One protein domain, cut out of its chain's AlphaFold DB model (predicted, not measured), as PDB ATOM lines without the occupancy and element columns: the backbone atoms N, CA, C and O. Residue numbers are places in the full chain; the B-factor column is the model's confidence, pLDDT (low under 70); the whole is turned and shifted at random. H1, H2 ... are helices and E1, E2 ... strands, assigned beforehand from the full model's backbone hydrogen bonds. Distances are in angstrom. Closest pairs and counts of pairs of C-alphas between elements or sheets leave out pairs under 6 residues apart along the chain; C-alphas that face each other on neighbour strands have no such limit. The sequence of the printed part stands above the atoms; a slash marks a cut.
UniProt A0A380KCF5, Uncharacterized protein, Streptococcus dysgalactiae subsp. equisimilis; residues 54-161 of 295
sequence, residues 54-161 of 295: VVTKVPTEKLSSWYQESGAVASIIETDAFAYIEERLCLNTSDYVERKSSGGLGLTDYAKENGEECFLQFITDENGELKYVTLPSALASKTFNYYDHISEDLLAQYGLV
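This is residues 54 to 161 of the 295 residues of an uncharacterized protein of Streptococcus dysgalactiae subsp. equisimilis (UniProt A0A380KCF5). A small three-stranded sheet, E5 E6 E7, with H2 over one face, makes one end of the domain, and the hairpin E3 and E4 makes the other end, with the hairpin E1 and E2 in the middle between them. The short helices H3 and H4 lead back from E4 towards the sheet, and H5 sits off to one side, near H2. The printed part has 108 residues with five named helices and seven named strands, in the order H1 H2 E1 E2 E3 E4 H3 H4 E5 E6 E7 H5, of mixed class. The sheet runs E5 E6 E7, antiparallel throughout, and the first residues, 54 to 55, pair antiparallel with residues 122 to 123 of E5. The whole is compact, with a radius of gyration of the C-alphas of 13.3 A and spans of 39 by 32 by 21 A.

H1, residues 60 to 69, is 14.2 A long and begins at C-alpha 60 (248.466, 262.018, 284.758). H2 is residues 71 to 77, 10.1 A. E1, residues 82 to 85, 9.2 A, and E2, residues 88 to 91, 9.7 A, are followed by E3, residues 97 to 99, and E4, residues 105 to 107. H3 is residues 109 to 113 and H4 residues 115 to 118. E5 is residues 121 to 124, 9.7 A, E6 residues 130 to 134, 11.3 A, and E7 residues 143 to 145. H5, residues 152 to 157, ends at C-alpha 157 (243.924, 235.563, 276.121).

E5, E6 and E7 form a meander, each strand the antiparallel neighbour of the one before; N 123 and O 132 are 2.9 A apart, and N 144 and O 133 2.9 A. H2 is on this sheet at a height of 9.9 A, over E6 and only just over E7, with 3 of its C-alphas falling there, slantwise to the strands. H1 only grazes the sheet and touches H2 only at the corner, at Tyr 67 and Ala 74, whose C-alphas are 4.9 A apart. H5 is close to H2 but not clearly touching, the closest C-alphas, Ile 76 and Leu 155, being 7.4 A apart. In the hairpin E1 and E2, N 83 and O 90 are 2.8 A apart; in the hairpin E3 and E4, N 106 and O 98 are 2.8 A apart. The closest C-alphas of E1 and E4, Ile 85 and Gly 106, are 6.4 A apart, and those of E2 and H4, Leu 91 and Cys 118, 5.2 A. H3 and H4 are close but not clearly touching, at Ala 111 and Cys 118, 6.6 A between C-alphas. In H1, H2, H3 and H5 every O i to N i+4 pair is within hydrogen-bond range; H4 is too short for such a pair.

The C-alphas farthest apart, Ser 101 and Glu 126, are 40.2 A apart. The printed part has no cut, and no link is long. Mean pLDDT of the printed part is 91.8; residues 101 to 103 are under 70.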
ATOM      1  N   VAL A  54     232.577 254.649 289.018       93.94
ATOM      2  CA  VAL A  54     233.302 254.362 287.776       93.94
ATOM      3  C   VAL A  54     233.891 255.663 287.239       93.94
ATOM      4  O   VAL A  54     233.187 256.663 287.093       93.94
ATOM      5  N   VAL A  55     235.185 255.646 286.950       95.38
ATOM      6  CA  VAL A  55     235.962 256.772 286.436       95.38
ATOM      7  C   VAL A  55     236.692 256.313 285.180       95.38
ATOM      8  O   VAL A  55     237.351 255.283 285.191       95.38
ATOM      9  N   THR A  56     236.596 257.079 284.097       95.81
ATOM     10  CA  THR A  56     237.333 256.817 282.844       95.81
ATOM     11  C   THR A  56     238.335 257.915 282.510       95.81
ATOM     12  O   THR A  56     239.279 257.686 281.760       95.81
ATOM     13  N   LYS A  57     238.150 259.110 283.084       96.75
ATOM     14  CA  LYS A  57     239.039 260.259 282.930       96.75
ATOM     15  C   LYS A  57     239.891 260.421 284.189       96.75
ATOM     16  O   LYS A  57     239.352 260.687 285.262       96.75
ATOM     17  N   VAL A  58     241.198 260.234 284.056       95.56
ATOM     18  CA  VAL A  58     242.161 260.183 285.159       95.56
ATOM     19  C   VAL A  58     243.351 261.084 284.821       95.56
ATOM     20  O   VAL A  58     244.037 260.813 283.833       95.56
ATOM     21  N   PRO A  59     243.631 262.128 285.622       94.25
ATOM     22  CA  PRO A  59     244.802 262.979 285.427       94.25
ATOM     23  C   PRO A  59     246.112 262.196 285.527       94.25
ATOM     24  O   PRO A  59     246.188 261.211 286.267       94.25
ATOM     25  N   THR A  60     247.153 262.678 284.844       91.56
ATOM     26  CA  THR A  60     248.466 262.018 284.758       91.56
ATOM     27  C   THR A  60     248.999 261.624 286.130       91.56
ATOM     28  O   THR A  60     249.301 260.459 286.341       91.56
ATOM     29  N   GLU A  61     249.045 262.563 287.080       90.75
ATOM     30  CA  GLU A  61     249.592 262.336 288.428       90.75
ATOM     31  C   GLU A  61     248.913 261.160 289.140       90.75
ATOM     32  O   GLU A  61     249.570 260.309 289.740       90.75
ATOM     33  N   LYS A  62     247.583 261.082 289.023       94.69
ATOM     34  CA  LYS A  62     246.792 260.024 289.650       94.69
ATOM     35  C   LYS A  62     247.003 258.684 288.952       94.69
ATOM     36  O   LYS A  62     247.178 257.672 289.624       94.69
ATOM     37  N   LEU A  63     247.015 258.678 287.618       95.62
ATOM     38  CA  LEU A  63     247.271 257.462 286.848       95.62
ATOM     39  C   LEU A  63     248.684 256.925 287.105       95.62
ATOM     40  O   LEU A  63     248.872 255.717 287.159       95.62
ATOM     41  N   SER A  64     249.661 257.807 287.297       92.38
ATOM     42  CA  SER A  64     251.038 257.438 287.612       92.38
ATOM     43  C   SER A  64     251.186 256.776 288.977       92.38
ATOM     44  O   SER A  64     251.834 255.736 289.058       92.38
ATOM     45  N   SER A  65     250.540 257.308 290.020       93.25
ATOM     46  CA  SER A  65     250.480 256.634 291.329       93.25
ATOM     47  C   SER A  65     249.815 255.261 291.203       93.25
ATOM     48  O   SER A  65     250.367 254.263 291.658       93.25
ATOM     49  N   TRP A  66     248.695 255.160 290.479       95.88
ATOM     50  CA  TRP A  66     248.050 253.866 290.246       95.88
ATOM     51  C   TRP A  66     248.926 252.894 289.460       95.88
ATOM     52  O   TRP A  66     248.977 251.726 289.814       95.88
ATOM     53  N   TYR A  67     249.646 253.347 288.439       94.75
ATOM     54  CA  TYR A  67     250.592 252.511 287.703       94.75
ATOM     55  C   TYR A  67     251.707 251.957 288.608       94.75
ATOM     56  O   TYR A  67     252.095 250.806 288.450       94.75
ATOM     57  N   GLN A  68     252.184 252.732 289.585       90.94
ATOM     58  CA  GLN A  68     253.216 252.282 290.528       90.94
ATOM     59  C   GLN A  68     252.676 251.340 291.617       90.94
ATOM     60  O   GLN A  68     253.389 250.448 292.071       90.94
ATOM     61  N   GLU A  69     251.433 251.539 292.055       92.38
ATOM     62  CA  GLU A  69     250.860 250.853 293.224       92.38
ATOM     63  C   GLU A  69     249.951 249.664 292.866       92.38
ATOM     64  O   GLU A  69     249.725 248.778 293.693       92.38
ATOM     65  N   SER A  70     249.402 249.635 291.650       95.44
ATOM     66  CA  SER A  70     248.443 248.627 291.195       95.44
ATOM     67  C   SER A  70     249.088 247.653 290.218       95.44
ATOM     68  O   SER A  70     249.397 248.002 289.078       95.44
ATOM     69  N   GLY A  71     249.183 246.388 290.639       94.75
ATOM     70  CA  GLY A  71     249.608 245.287 289.775       94.75
ATOM     71  C   GLY A  71     248.761 245.183 288.506       94.75
ATOM     72  O   GLY A  71     249.312 244.960 287.432       94.75
ATOM     73  N   ALA A  72     247.449 245.425 288.602       95.56
ATOM     74  CA  ALA A  72     246.544 245.290 287.465       95.56
ATOM     75  C   ALA A  72     246.733 246.423 286.452       95.56
ATOM     76  O   ALA A  72     246.807 246.170 285.249       95.56
ATOM     77  N   VAL A  73     246.848 247.669 286.930       96.50
ATOM     78  CA  VAL A  73     247.098 248.828 286.062       96.50
ATOM     79  C   VAL A  73     248.453 248.694 285.377       96.50
ATOM     80  O   VAL A  73     248.517 248.857 284.160       96.50
ATOM     81  N   ALA A  74     249.507 248.348 286.124       94.62
ATOM     82  CA  ALA A  74     250.833 248.108 285.562       94.62
ATOM     83  C   ALA A  74     250.791 247.029 284.473       94.62
ATOM     84  O   ALA A  74     251.136 247.305 283.325       94.62
ATOM     85  N   SER A  75     250.261 245.845 284.802       94.50
ATOM     86  CA  SER A  75     250.123 244.724 283.869       94.50
ATOM     87  C   SER A  75     249.405 245.115 282.575       94.50
ATOM     88  O   SER A  75     249.850 244.734 281.498       94.50
ATOM     89  N   ILE A  76     248.312 245.883 282.654       95.19
ATOM     90  CA  ILE A  76     247.543 246.309 281.476       95.19
ATOM     91  C   ILE A  76     248.312 247.347 280.650       95.19
ATOM     92  O   ILE A  76     248.394 247.208 279.429       95.19
ATOM     93  N   ILE A  77     248.887 248.375 281.279       94.62
ATOM     94  CA  ILE A  77     249.600 249.455 280.576       94.62
ATOM     95  C   ILE A  77     250.836 248.919 279.846       94.62
ATOM     96  O   ILE A  77     251.104 249.312 278.711       94.62
ATOM     97  N   GLU A  78     251.556 247.973 280.446       91.75
ATOM     98  CA  GLU A  78     252.762 247.383 279.855       91.75
ATOM     99  C   GLU A  78     252.505 246.557 278.582       91.75
ATOM    100  O   GLU A  78     253.449 246.256 277.845       91.75
ATOM    101  N   THR A  79     251.248 246.221 278.273       90.94
ATOM    102  CA  THR A  79     250.889 245.522 277.025       90.94
ATOM    103  C   THR A  79     250.980 246.400 275.777       90.94
ATOM    104  O   THR A  79     250.976 245.865 274.664       90.94
ATOM    105  N   ASP A  80     251.036 247.727 275.946       90.69
ATOM    106  CA  ASP A  80     250.793 248.745 274.915       90.69
ATOM    107  C   ASP A  80     249.388 248.690 274.280       90.69
ATOM    108  O   ASP A  80     249.116 249.427 273.332       90.69
ATOM    109  N   ALA A  81     248.471 247.837 274.754       92.69
ATOM    110  CA  ALA A  81     247.124 247.723 274.180       92.69
ATOM    111  C   ALA A  81     246.283 248.993 274.389       92.69
ATOM    112  O   ALA A  81     245.304 249.199 273.677       92.69
ATOM    113  N   PHE A  82     246.687 249.859 275.324       95.12
ATOM    114  CA  PHE A  82     246.039 251.133 275.608       95.12
ATOM    115  C   PHE A  82     246.991 252.313 275.393       95.12
ATOM    116  O   PHE A  82     248.136 252.292 275.840       95.12
ATOM    117  N   ALA A  83     246.488 253.367 274.757       94.25
ATOM    118  CA  ALA A  83     247.125 254.669 274.627       94.25
ATOM    119  C   ALA A  83     246.510 255.654 275.629       94.25
ATOM    120  O   ALA A  83     245.287 255.751 275.736       94.25
ATOM    121  N   TYR A  84     247.344 256.408 276.346       95.69
ATOM    122  CA  TYR A  84     246.868 257.474 277.225       95.69
ATOM    123  C   TYR A  84     246.714 258.783 276.440       95.69
ATOM    124  O   TYR A  84     247.700 259.412 276.053       95.69
ATOM    125  N   ILE A  85     245.467 259.167 276.171       93.75
ATOM    126  CA  ILE A  85     245.100 260.312 275.329       93.75
ATOM    127  C   ILE A  85     243.943 261.047 276.006       93.75
ATOM    128  O   ILE A  85     242.978 260.423 276.440       93.75
ATOM    129  N   GLU A  86     244.030 262.377 276.110       92.44
ATOM    130  CA  GLU A  86     242.965 263.221 276.688       92.44
ATOM    131  C   GLU A  86     242.526 262.775 278.104       92.44
ATOM    132  O   GLU A  86     241.343 262.788 278.454       92.44
ATOM    133  N   GLU A  87     243.506 262.385 278.927       95.19
ATOM    134  CA  GLU A  87     243.332 261.841 280.284       95.19
ATOM    135  C   GLU A  87     242.566 260.508 280.352       95.19
ATOM    136  O   GLU A  87     241.988 260.169 281.384       95.19
ATOM    137  N   ARG A  88     242.544 259.729 279.267       96.81
ATOM    138  CA  ARG A  88     241.866 258.425 279.190       96.81
ATOM    139  C   ARG A  88     242.821 257.363 278.664       96.81
ATOM    140  O   ARG A  88     243.591 257.635 277.750       96.81
ATOM    141  N   LEU A  89     242.752 256.146 279.203       96.88
ATOM    142  CA  LEU A  89     243.393 254.977 278.594       96.88
ATOM    143  C   LEU A  89     242.430 254.367 277.577       96.88
ATOM    144  O   LEU A  89     241.429 253.768 277.963       96.88
ATOM    145  N   CYS A  90     242.727 254.544 276.294       96.69
ATOM    146  CA  CYS A  90     241.906 254.097 275.173       96.69
ATOM    147  C   CYS A  90     242.571 252.934 274.438       96.69
ATOM    148  O   CYS A  90     243.789 252.960 274.273       96.69
ATOM    149  N   LEU A  91     241.804 251.945 273.972       94.88
ATOM    150  CA  LEU A  91     242.323 250.881 273.110       94.88
ATOM    151  C   LEU A  91     243.087 251.466 271.918       94.88
ATOM    152  O   LEU A  91     242.580 252.314 271.189       94.88
ATOM    153  N   ASN A  92     244.318 251.005 271.724       91.62
ATOM    154  CA  ASN A  92     245.217 251.495 270.688       91.62
ATOM    155  C   ASN A  92     244.987 250.763 269.357       91.62
ATOM    156  O   ASN A  92     245.853 250.025 268.881       91.62
ATOM    157  N   THR A  93     243.806 250.954 268.774       89.62
ATOM    158  CA  THR A  93     243.450 250.476 267.430       89.62
ATOM    159  C   THR A  93     242.996 251.650 266.566       89.62
ATOM    160  O   THR A  93     242.609 252.699 267.081       89.62
ATOM    161  N   SER A  94     243.037 251.484 265.242       89.31
ATOM    162  CA  SER A  94     242.663 252.537 264.286       89.31
ATOM    163  C   SER A  94     241.212 253.001 264.398       89.31
ATOM    164  O   SER A  94     240.891 254.098 263.950       89.31
ATOM    165  N   ASP A  95     240.344 252.184 264.994       91.94
ATOM    166  CA  ASP A  95     238.938 252.530 265.211       91.94
ATOM    167  C   ASP A  95     238.781 253.606 266.296       91.94
ATOM    168  O   ASP A  95     237.861 254.429 266.241       91.94
ATOM    169  N   TYR A  96     239.707 253.648 267.264       94.56
ATOM    170  CA  TYR A  96     239.606 254.517 268.438       94.56
ATOM    171  C   TYR A  96     240.690 255.586 268.530       94.56
ATOM    172  O   TYR A  96     240.477 256.633 269.152       94.56
ATOM    173  N   VAL A  97     241.850 255.332 267.928       92.06
ATOM    174  CA  VAL A  97     243.017 256.208 267.965       92.06
ATOM    175  C   VAL A  97     243.466 256.529 266.548       92.06
ATOM    176  O   VAL A  97     243.720 255.647 265.732       92.06
ATOM    177  N   GLU A  98     243.628 257.817 266.269       89.25
ATOM    178  CA  GLU A  98     244.088 258.327 264.981       89.25
ATOM    179  C   GLU A  98     245.310 259.231 265.133       89.25
ATOM    180  O   GLU A  98     245.546 259.840 266.179       89.25
ATOM    181  N   ARG A  99     246.098 259.349 264.061       82.56
ATOM    182  CA  ARG A  99     247.205 260.304 264.002       82.56
ATOM    183  C   ARG A  99     246.698 261.648 263.481       82.56
ATOM    184  O   ARG A  99     246.234 261.744 262.347       82.56
ATOM    185  N   LYS A 100     246.832 262.696 264.293       80.06
ATOM    186  CA  LYS A 100     246.480 264.077 263.949       80.06
ATOM    187  C   LYS A 100     247.456 264.652 262.920       80.06
ATOM    188  O   LYS A 100     248.580 264.177 262.750       80.06
ATOM    189  N   SER A 101     247.062 265.751 262.277       66.69
ATOM    190  CA  SER A 101     247.915 266.488 261.332       66.69
ATOM    191  C   SER A 101     249.200 267.044 261.957       66.69
ATOM    192  O   SER A 101     250.163 267.285 261.234       66.69
ATOM    193  N   SER A 102     249.231 267.239 263.282       60.44
ATOM    194  CA  SER A 102     250.436 267.604 264.047       60.44
ATOM    195  C   SER A 102     251.464 266.471 264.131       60.44
ATOM    196  O   SER A 102     252.615 266.713 264.480       60.44
ATOM    197  N   GLY A 103     251.068 265.238 263.806       63.12
ATOM    198  CA  GLY A 103     251.853 264.033 264.039       63.12
ATOM    199  C   GLY A 103     251.509 263.324 265.351       63.12
ATOM    200  O   GLY A 103     251.838 262.146 265.452       63.12
ATOM    201  N   GLY A 104     250.815 263.977 266.286       71.19
ATOM    202  CA  GLY A 104     250.352 263.391 267.547       71.19
ATOM    203  C   GLY A 104     249.251 262.353 267.397       71.19
ATOM    204  O   GLY A 104     248.642 262.236 266.333       71.19
ATOM    205  N   LEU A 105     248.958 261.621 268.474       85.94
ATOM    206  CA  LEU A 105     247.800 260.728 268.537       85.94
ATOM    207  C   LEU A 105     246.587 261.436 269.158       85.94
ATOM    208  O   LEU A 105     246.704 262.338 269.986       85.94
ATOM    209  N   GLY A 106     245.398 261.047 268.713       91.06
ATOM    210  CA  GLY A 106     244.115 261.588 269.142       91.06
ATOM    211  C   GLY A 106     243.042 260.524 269.219       91.06
ATOM    212  O   GLY A 106     243.172 259.471 268.602       91.06
ATOM    213  N   LEU A 107     241.972 260.823 269.951       95.38
ATOM    214  CA  LEU A 107     240.764 260.010 269.914       95.38
ATOM    215  C   LEU A 107     239.987 260.293 268.627       95.38
ATOM    216  O   LEU A 107     239.756 261.462 268.293       95.38
ATOM    217  N   THR A 108     239.534 259.230 267.966       95.69
ATOM    218  CA  THR A 108     238.559 259.336 266.875       95.69
ATOM    219  C   THR A 108     237.237 259.884 267.412       95.69
ATOM    220  O   THR A 108     236.936 259.796 268.609       95.69
ATOM    221  N   ASP A 109     236.407 260.442 266.535       96.12
ATOM    222  CA  ASP A 109     235.071 260.890 266.942       96.12
ATOM    223  C   ASP A 109     234.206 259.715 267.427       96.12
ATOM    224  O   ASP A 109     233.482 259.852 268.412       96.12
ATOM    225  N   TYR A 110     234.397 258.524 266.845       96.31
ATOM    226  CA  TYR A 110     233.757 257.294 267.311       96.31
ATOM    227  C   TYR A 110     234.110 256.968 268.769       96.31
ATOM    228  O   TYR A 110     233.206 256.738 269.570       96.31
ATOM    229  N   ALA A 111     235.393 257.011 269.150       96.75
ATOM    230  CA  ALA A 111     235.819 256.755 270.532       96.75
ATOM    231  C   ALA A 111     235.258 257.777 271.529       96.75
ATOM    232  O   ALA A 111     234.940 257.440 272.671       96.75
ATOM    233  N   LYS A 112     235.131 259.046 271.122       95.50
ATOM    234  CA  LYS A 112     234.566 260.099 271.982       95.50
ATOM    235  C   LYS A 112     233.091 259.845 272.290       95.50
ATOM    236  O   LYS A 112     232.667 260.105 273.418       95.50
ATOM    237  N   GLU A 113     232.340 259.335 271.315       96.00
ATOM    238  CA  GLU A 113     230.914 259.018 271.439       96.00
ATOM    239  C   GLU A 113     230.665 257.655 272.111       96.00
ATOM    240  O   GLU A 113     229.708 257.522 272.873       96.00
ATOM    241  N   ASN A 114     231.555 256.678 271.909       95.88
ATOM    242  CA  ASN A 114     231.388 255.279 272.333       95.88
ATOM    243  C   ASN A 114     232.420 254.855 273.386       95.88
ATOM    244  O   ASN A 114     232.972 253.760 273.356       95.88
ATOM    245  N   GLY A 115     232.682 255.728 274.357       93.06
ATOM    246  CA  GLY A 115     233.769 255.533 275.314       93.06
ATOM    247  C   GLY A 115     233.723 254.250 276.152       93.06
ATOM    248  O   GLY A 115     234.764 253.766 276.584       93.06
ATOM    249  N   GLU A 116     232.541 253.682 276.391       93.88
ATOM    250  CA  GLU A 116     232.395 252.399 277.096       93.88
ATOM    251  C   GLU A 116     233.051 251.229 276.336       93.88
ATOM    252  O   GLU A 116     233.537 250.278 276.952       93.88
ATOM    253  N   GLU A 117     233.112 251.330 275.007       95.81
ATOM    254  CA  GLU A 117     233.655 250.310 274.112       95.81
ATOM    255  C   GLU A 117     235.182 250.282 274.080       95.81
ATOM    256  O   GLU A 117     235.768 249.239 273.793       95.81
ATOM    257  N   CYS A 118     235.842 251.388 274.431       96.06
ATOM    258  CA  CYS A 118     237.284 251.523 274.235       96.06
ATOM    259  C   CYS A 118     238.066 252.093 275.422       96.06
ATOM    260  O   CYS A 118     239.291 251.966 275.435       96.06
ATOM    261  N   PHE A 119     237.423 252.706 276.422       98.06
ATOM    262  CA  PHE A 119     238.129 253.250 277.584       98.06
ATOM    263  C   PHE A 119     238.235 252.243 278.719       98.06
ATOM    264  O   PHE A 119     237.244 251.663 279.163       98.06
ATOM    265  N   LEU A 120     239.446 252.115 279.256       97.44
ATOM    266  CA  LEU A 120     239.667 251.430 280.517       97.44
ATOM    267  C   LEU A 120     238.898 252.146 281.634       97.44
ATOM    268  O   LEU A 120     238.952 253.372 281.769       97.44
ATOM    269  N   GLN A 121     238.184 251.367 282.438       97.38
ATOM    270  CA  GLN A 121     237.358 251.878 283.520       97.38
ATOM    271  C   GLN A 121     238.020 251.601 284.867       97.38
ATOM    272  O   GLN A 121     238.445 250.486 285.161       97.38
ATOM    273  N   PHE A 122     238.060 252.616 285.719       97.31
ATOM    274  CA  PHE A 122     238.604 252.538 287.066       97.31
ATOM    275  C   PHE A 122     237.469 252.632 288.071       97.31
ATOM    276  O   PHE A 122     236.665 253.561 288.024       97.31
ATOM    277  N   ILE A 123     237.401 251.683 288.996       96.25
ATOM    278  CA  ILE A 123     236.387 251.669 290.046       96.25
ATOM    279  C   ILE A 123     237.056 252.120 291.334       96.25
ATOM    280  O   ILE A 123     237.912 251.411 291.875       96.25
ATOM    281  N   THR A 124     236.659 253.293 291.817       95.69
ATOM    282  CA  THR A 124     237.196 253.887 293.042       95.69
ATOM    283  C   THR A 124     236.175 253.877 294.166       95.69
ATOM    284  O   THR A 124     234.970 253.881 293.915       95.69
ATOM    285  N   ASP A 125     236.649 253.915 295.406       92.56
ATOM    286  CA  ASP A 125     235.791 254.193 296.561       92.56
ATOM    287  C   ASP A 125     235.462 255.694 296.700       92.56
ATOM    288  O   ASP A 125     235.817 256.519 295.847       92.56
ATOM    289  N   GLU A 126     234.763 256.055 297.780       89.19
ATOM    290  CA  GLU A 126     234.379 257.434 298.104       89.19
ATOM    291  C   GLU A 126     235.575 258.375 298.305       89.19
ATOM    292  O   GLU A 126     235.472 259.567 298.003       89.19
ATOM    293  N   ASN A 127     236.713 257.838 298.760       88.50
ATOM    294  CA  ASN A 127     237.959 258.578 298.964       88.50
ATOM    295  C   ASN A 127     238.758 258.728 297.660       88.50
ATOM    296  O   ASN A 127     239.750 259.454 297.609       88.50
ATOM    297  N   GLY A 128     238.318 258.068 296.588       88.31
ATOM    298  CA  GLY A 128     238.976 258.083 295.292       88.31
ATOM    299  C   GLY A 128     240.141 257.099 295.183       88.31
ATOM    300  O   GLY A 128     240.908 257.224 294.221       88.31
ATOM    301  N   GLU A 129     240.267 256.144 296.108       92.38
ATOM    302  CA  GLU A 129     241.245 255.058 296.035       92.38
ATOM    303  C   GLU A 129     240.800 254.006 295.021       92.38
ATOM    304  O   GLU A 129     239.625 253.632 294.973       92.38
ATOM    305  N   LEU A 130     241.740 253.501 294.222       95.88
ATOM    306  CA  LEU A 130     241.464 252.464 293.236       95.88
ATOM    307  C   LEU A 130     241.156 251.136 293.927       95.88
ATOM    308  O   LEU A 130     241.916 250.682 294.779       95.88
ATOM    309  N   LYS A 131     240.052 250.496 293.538       95.25
ATOM    310  CA  LYS A 131     239.687 249.156 294.010       95.25
ATOM    311  C   LYS A 131     239.708 248.133 292.880       95.25
ATOM    312  O   LYS A 131     240.194 247.024 293.089       95.25
ATOM    313  N   TYR A 132     239.247 248.516 291.688       95.88
ATOM    314  CA  TYR A 132     239.226 247.620 290.531       95.88
ATOM    315  C   TYR A 132     239.530 248.347 289.234       95.88
ATOM    316  O   TYR A 132     239.297 249.550 289.102       95.88
ATOM    317  N   VAL A 133     239.969 247.566 288.256       96.44
ATOM    318  CA  VAL A 133     240.145 247.982 286.868       96.44
ATOM    319  C   VAL A 133     239.267 247.091 286.007       96.44
ATOM    320  O   VAL A 133     239.285 245.874 286.167       96.44
ATOM    321  N   THR A 134     238.475 247.688 285.124       96.50
ATOM    322  CA  THR A 134     237.580 246.974 284.213       96.50
ATOM    323  C   THR A 134     237.961 247.290 282.778       96.50
ATOM    324  O   THR A 134     238.069 248.458 282.395       96.50
ATOM    325  N   LEU A 135     238.197 246.238 281.999       96.25
ATOM    326  CA  LEU A 135     238.426 246.338 280.565       96.25
ATOM    327  C   LEU A 135     237.176 246.894 279.871       96.25
ATOM    328  O   LEU A 135     236.063 246.716 280.367       96.25
ATOM    329  N   PRO A 136     237.331 247.568 278.728       95.69
ATOM    330  CA  PRO A 136     236.189 248.070 277.981       95.69
ATOM    331  C   PRO A 136     235.334 246.932 277.396       95.69
ATOM    332  O   PRO A 136     235.752 245.768 277.363       95.69
ATOM    333  N   SER A 137     234.127 247.251 276.919       93.75
ATOM    334  CA  SER A 137     233.184 246.228 276.435       93.75
ATOM    335  C   SER A 137     233.667 245.476 275.189       93.75
ATOM    336  O   SER A 137     233.370 244.286 275.068       93.75
ATOM    337  N   ALA A 138     234.509 246.088 274.345       91.56
ATOM    338  CA  ALA A 138     235.185 245.392 273.243       91.56
ATOM    339  C   ALA A 138     236.079 244.229 273.717       91.56
ATOM    340  O   ALA A 138     236.312 243.284 272.970       91.56
ATOM    341  N   LEU A 139     236.540 244.260 274.974       91.12
ATOM    342  CA  LEU A 139     237.328 243.205 275.621       91.12
ATOM    343  C   LEU A 139     236.521 242.468 276.707       91.12
ATOM    344  O   LEU A 139     237.051 242.057 277.741       91.12
ATOM    345  N   ALA A 140     235.213 242.313 276.483       89.06
ATOM    346  CA  ALA A 140     234.290 241.539 277.317       89.06
ATOM    347  C   ALA A 140     234.135 242.017 278.776       89.06
ATOM    348  O   ALA A 140     233.700 241.238 279.629       89.06
ATOM    349  N   SER A 141     234.466 243.279 279.074       92.00
ATOM    350  CA  SER A 141     234.222 243.912 280.382       92.00
ATOM    351  C   SER A 141     234.780 243.144 281.586       92.00
ATOM    352  O   SER A 141     234.165 243.104 282.652       92.00
ATOM    353  N   LYS A 142     235.941 242.501 281.427       92.88
ATOM    354  CA  LYS A 142     236.591 241.774 282.524       92.88
ATOM    355  C   LYS A 142     237.099 242.736 283.593       92.88
ATOM    356  O   LYS A 142     237.727 243.742 283.268       92.88
ATOM    357  N   THR A 143     236.867 242.398 284.859       94.69
ATOM    358  CA  THR A 143     237.256 243.217 286.013       94.69
ATOM    359  C   THR A 143     238.319 242.515 286.850       94.69
ATOM    360  O   THR A 143     238.217 241.319 287.102       94.69
ATOM    361  N   PHE A 144     239.299 243.271 287.336       94.81
ATOM    362  CA  PHE A 144     240.395 242.794 288.184       94.81
ATOM    363  C   PHE A 144     240.493 243.648 289.444       94.81
ATOM    364  O   PHE A 144     240.209 244.849 289.394       94.81
ATOM    365  N   ASN A 145     240.924 243.067 290.566       94.19
ATOM    366  CA  ASN A 145     241.286 243.875 291.728       94.19
ATOM    367  C   ASN A 145     242.550 244.662 291.404       94.19
ATOM    368  O   ASN A 145     243.431 244.191 290.690       94.19
ATOM    369  N   TYR A 146     242.682 245.854 291.978       93.31
ATOM    370  CA  TYR A 146     243.841 246.701 291.703       93.31
ATOM    371  C   TYR A 146     245.181 246.031 292.080       93.31
ATOM    372  O   TYR A 146     246.191 246.257 291.417       93.31
ATOM    373  N   TYR A 147     245.218 245.189 293.116       92.06
ATOM    374  CA  TYR A 147     246.437 244.503 293.554       92.06
ATOM    375  C   TYR A 147     246.792 243.264 292.712       92.06
ATOM    376  O   TYR A 147     247.871 242.702 292.903       92.06
ATOM    377  N   ASP A 148     245.913 242.808 291.815       92.12
ATOM    378  CA  ASP A 148     246.142 241.586 291.041       92.12
ATOM    379  C   ASP A 148     247.257 241.805 290.015       92.12
ATOM    380  O   ASP A 148     247.162 242.681 289.165       92.12
ATOM    381  N   HIS A 149     248.302 240.981 290.040       92.75
ATOM    382  CA  HIS A 149     249.251 240.926 288.929       92.75
ATOM    383  C   HIS A 149     248.699 240.010 287.832       92.75
ATOM    384  O   HIS A 149     248.427 238.832 288.080       92.75
ATOM    385  N   ILE A 150     248.550 240.541 286.619       91.31
ATOM    386  CA  ILE A 150     248.009 239.811 285.468       91.31
ATOM    387  C   ILE A 150     249.183 239.373 284.590       91.31
ATOM    388  O   ILE A 150     249.954 240.205 284.112       91.31
ATOM    389  N   SER A 151     249.334 238.064 284.392       88.94
ATOM    390  CA  SER A 151     250.403 237.494 283.562       88.94
ATOM    391  C   SER A 151     250.230 237.826 282.077       88.94
ATOM    392  O   SER A 151     249.095 237.876 281.602       88.94
ATOM    393  N   GLU A 152     251.336 237.923 281.328       85.81
ATOM    394  CA  GLU A 152     251.332 238.186 279.875       85.81
ATOM    395  C   GLU A 152     250.463 237.188 279.087       85.81
ATOM    396  O   GLU A 152     249.684 237.608 278.236       85.81
ATOM    397  N   ASP A 153     250.502 235.893 279.423       85.62
ATOM    398  CA  ASP A 153     249.670 234.867 278.769       85.62
ATOM    399  C   ASP A 153     248.165 235.137 278.928       85.62
ATOM    400  O   ASP A 153     247.385 234.981 277.990       85.62
ATOM    401  N   LEU A 154     247.753 235.569 280.122       87.62
ATOM    402  CA  LEU A 154     246.355 235.868 280.420       87.62
ATOM    403  C   LEU A 154     245.909 237.177 279.754       87.62
ATOM    404  O   LEU A 154     244.801 237.266 279.234       87.62
ATOM    405  N   LEU A 155     246.787 238.182 279.720       88.69
ATOM    406  CA  LEU A 155     246.552 239.419 278.972       88.69
ATOM    407  C   LEU A 155     246.365 239.119 277.477       88.69
ATOM    408  O   LEU A 155     245.435 239.640 276.862       88.69
ATOM    409  N   ALA A 156     247.178 238.219 276.917       86.00
ATOM    410  CA  ALA A 156     247.043 237.778 275.535       86.00
ATOM    411  C   ALA A 156     245.711 237.051 275.274       86.00
ATOM    412  O   ALA A 156     245.065 237.317 274.263       86.00
ATOM    413  N   GLN A 157     245.250 236.202 276.201       84.81
ATOM    414  CA  GLN A 157     243.924 235.563 276.121       84.81
ATOM    415  C   GLN A 157     242.767 236.563 276.102       84.81
ATOM    416  O   GLN A 157     241.752 236.323 275.450       84.81
ATOM    417  N   TYR A 158     242.918 237.682 276.808       86.12
ATOM    418  CA  TYR A 158     241.942 238.766 276.809       86.12
ATOM    419  C   TYR A 158     242.077 239.712 275.613       86.12
ATOM    420  O   TYR A 158     241.384 240.723 275.571       86.12
ATOM    421  N   GLY A 159     242.953 239.414 274.648       83.62
ATOM    422  CA  GLY A 159     243.159 240.251 273.468       83.62
ATOM    423  C   GLY A 159     243.988 241.509 273.732       83.62
ATOM    424  O   GLY A 159     244.063 242.377 272.866       83.62
ATOM    425  N   LEU A 160     244.657 241.626 274.888       86.69
ATOM    426  CA  LEU A 160     245.582 242.731 275.176       86.69
ATOM    427  C   LEU A 160     246.943 242.479 274.521       86.69
ATOM    428  O   LEU A 160     247.980 242.372 275.178       86.69
ATOM    429  N   VAL A 161     246.934 242.382 273.196       76.38
ATOM    430  CA  VAL A 161     248.132 242.250 272.375       76.38
ATOM    431  C   VAL A 161     248.203 243.448 271.446       76.38
ATOM    432  O   VAL A 161     247.401 243.584 270.528       76.38
TER     433      VAL A 161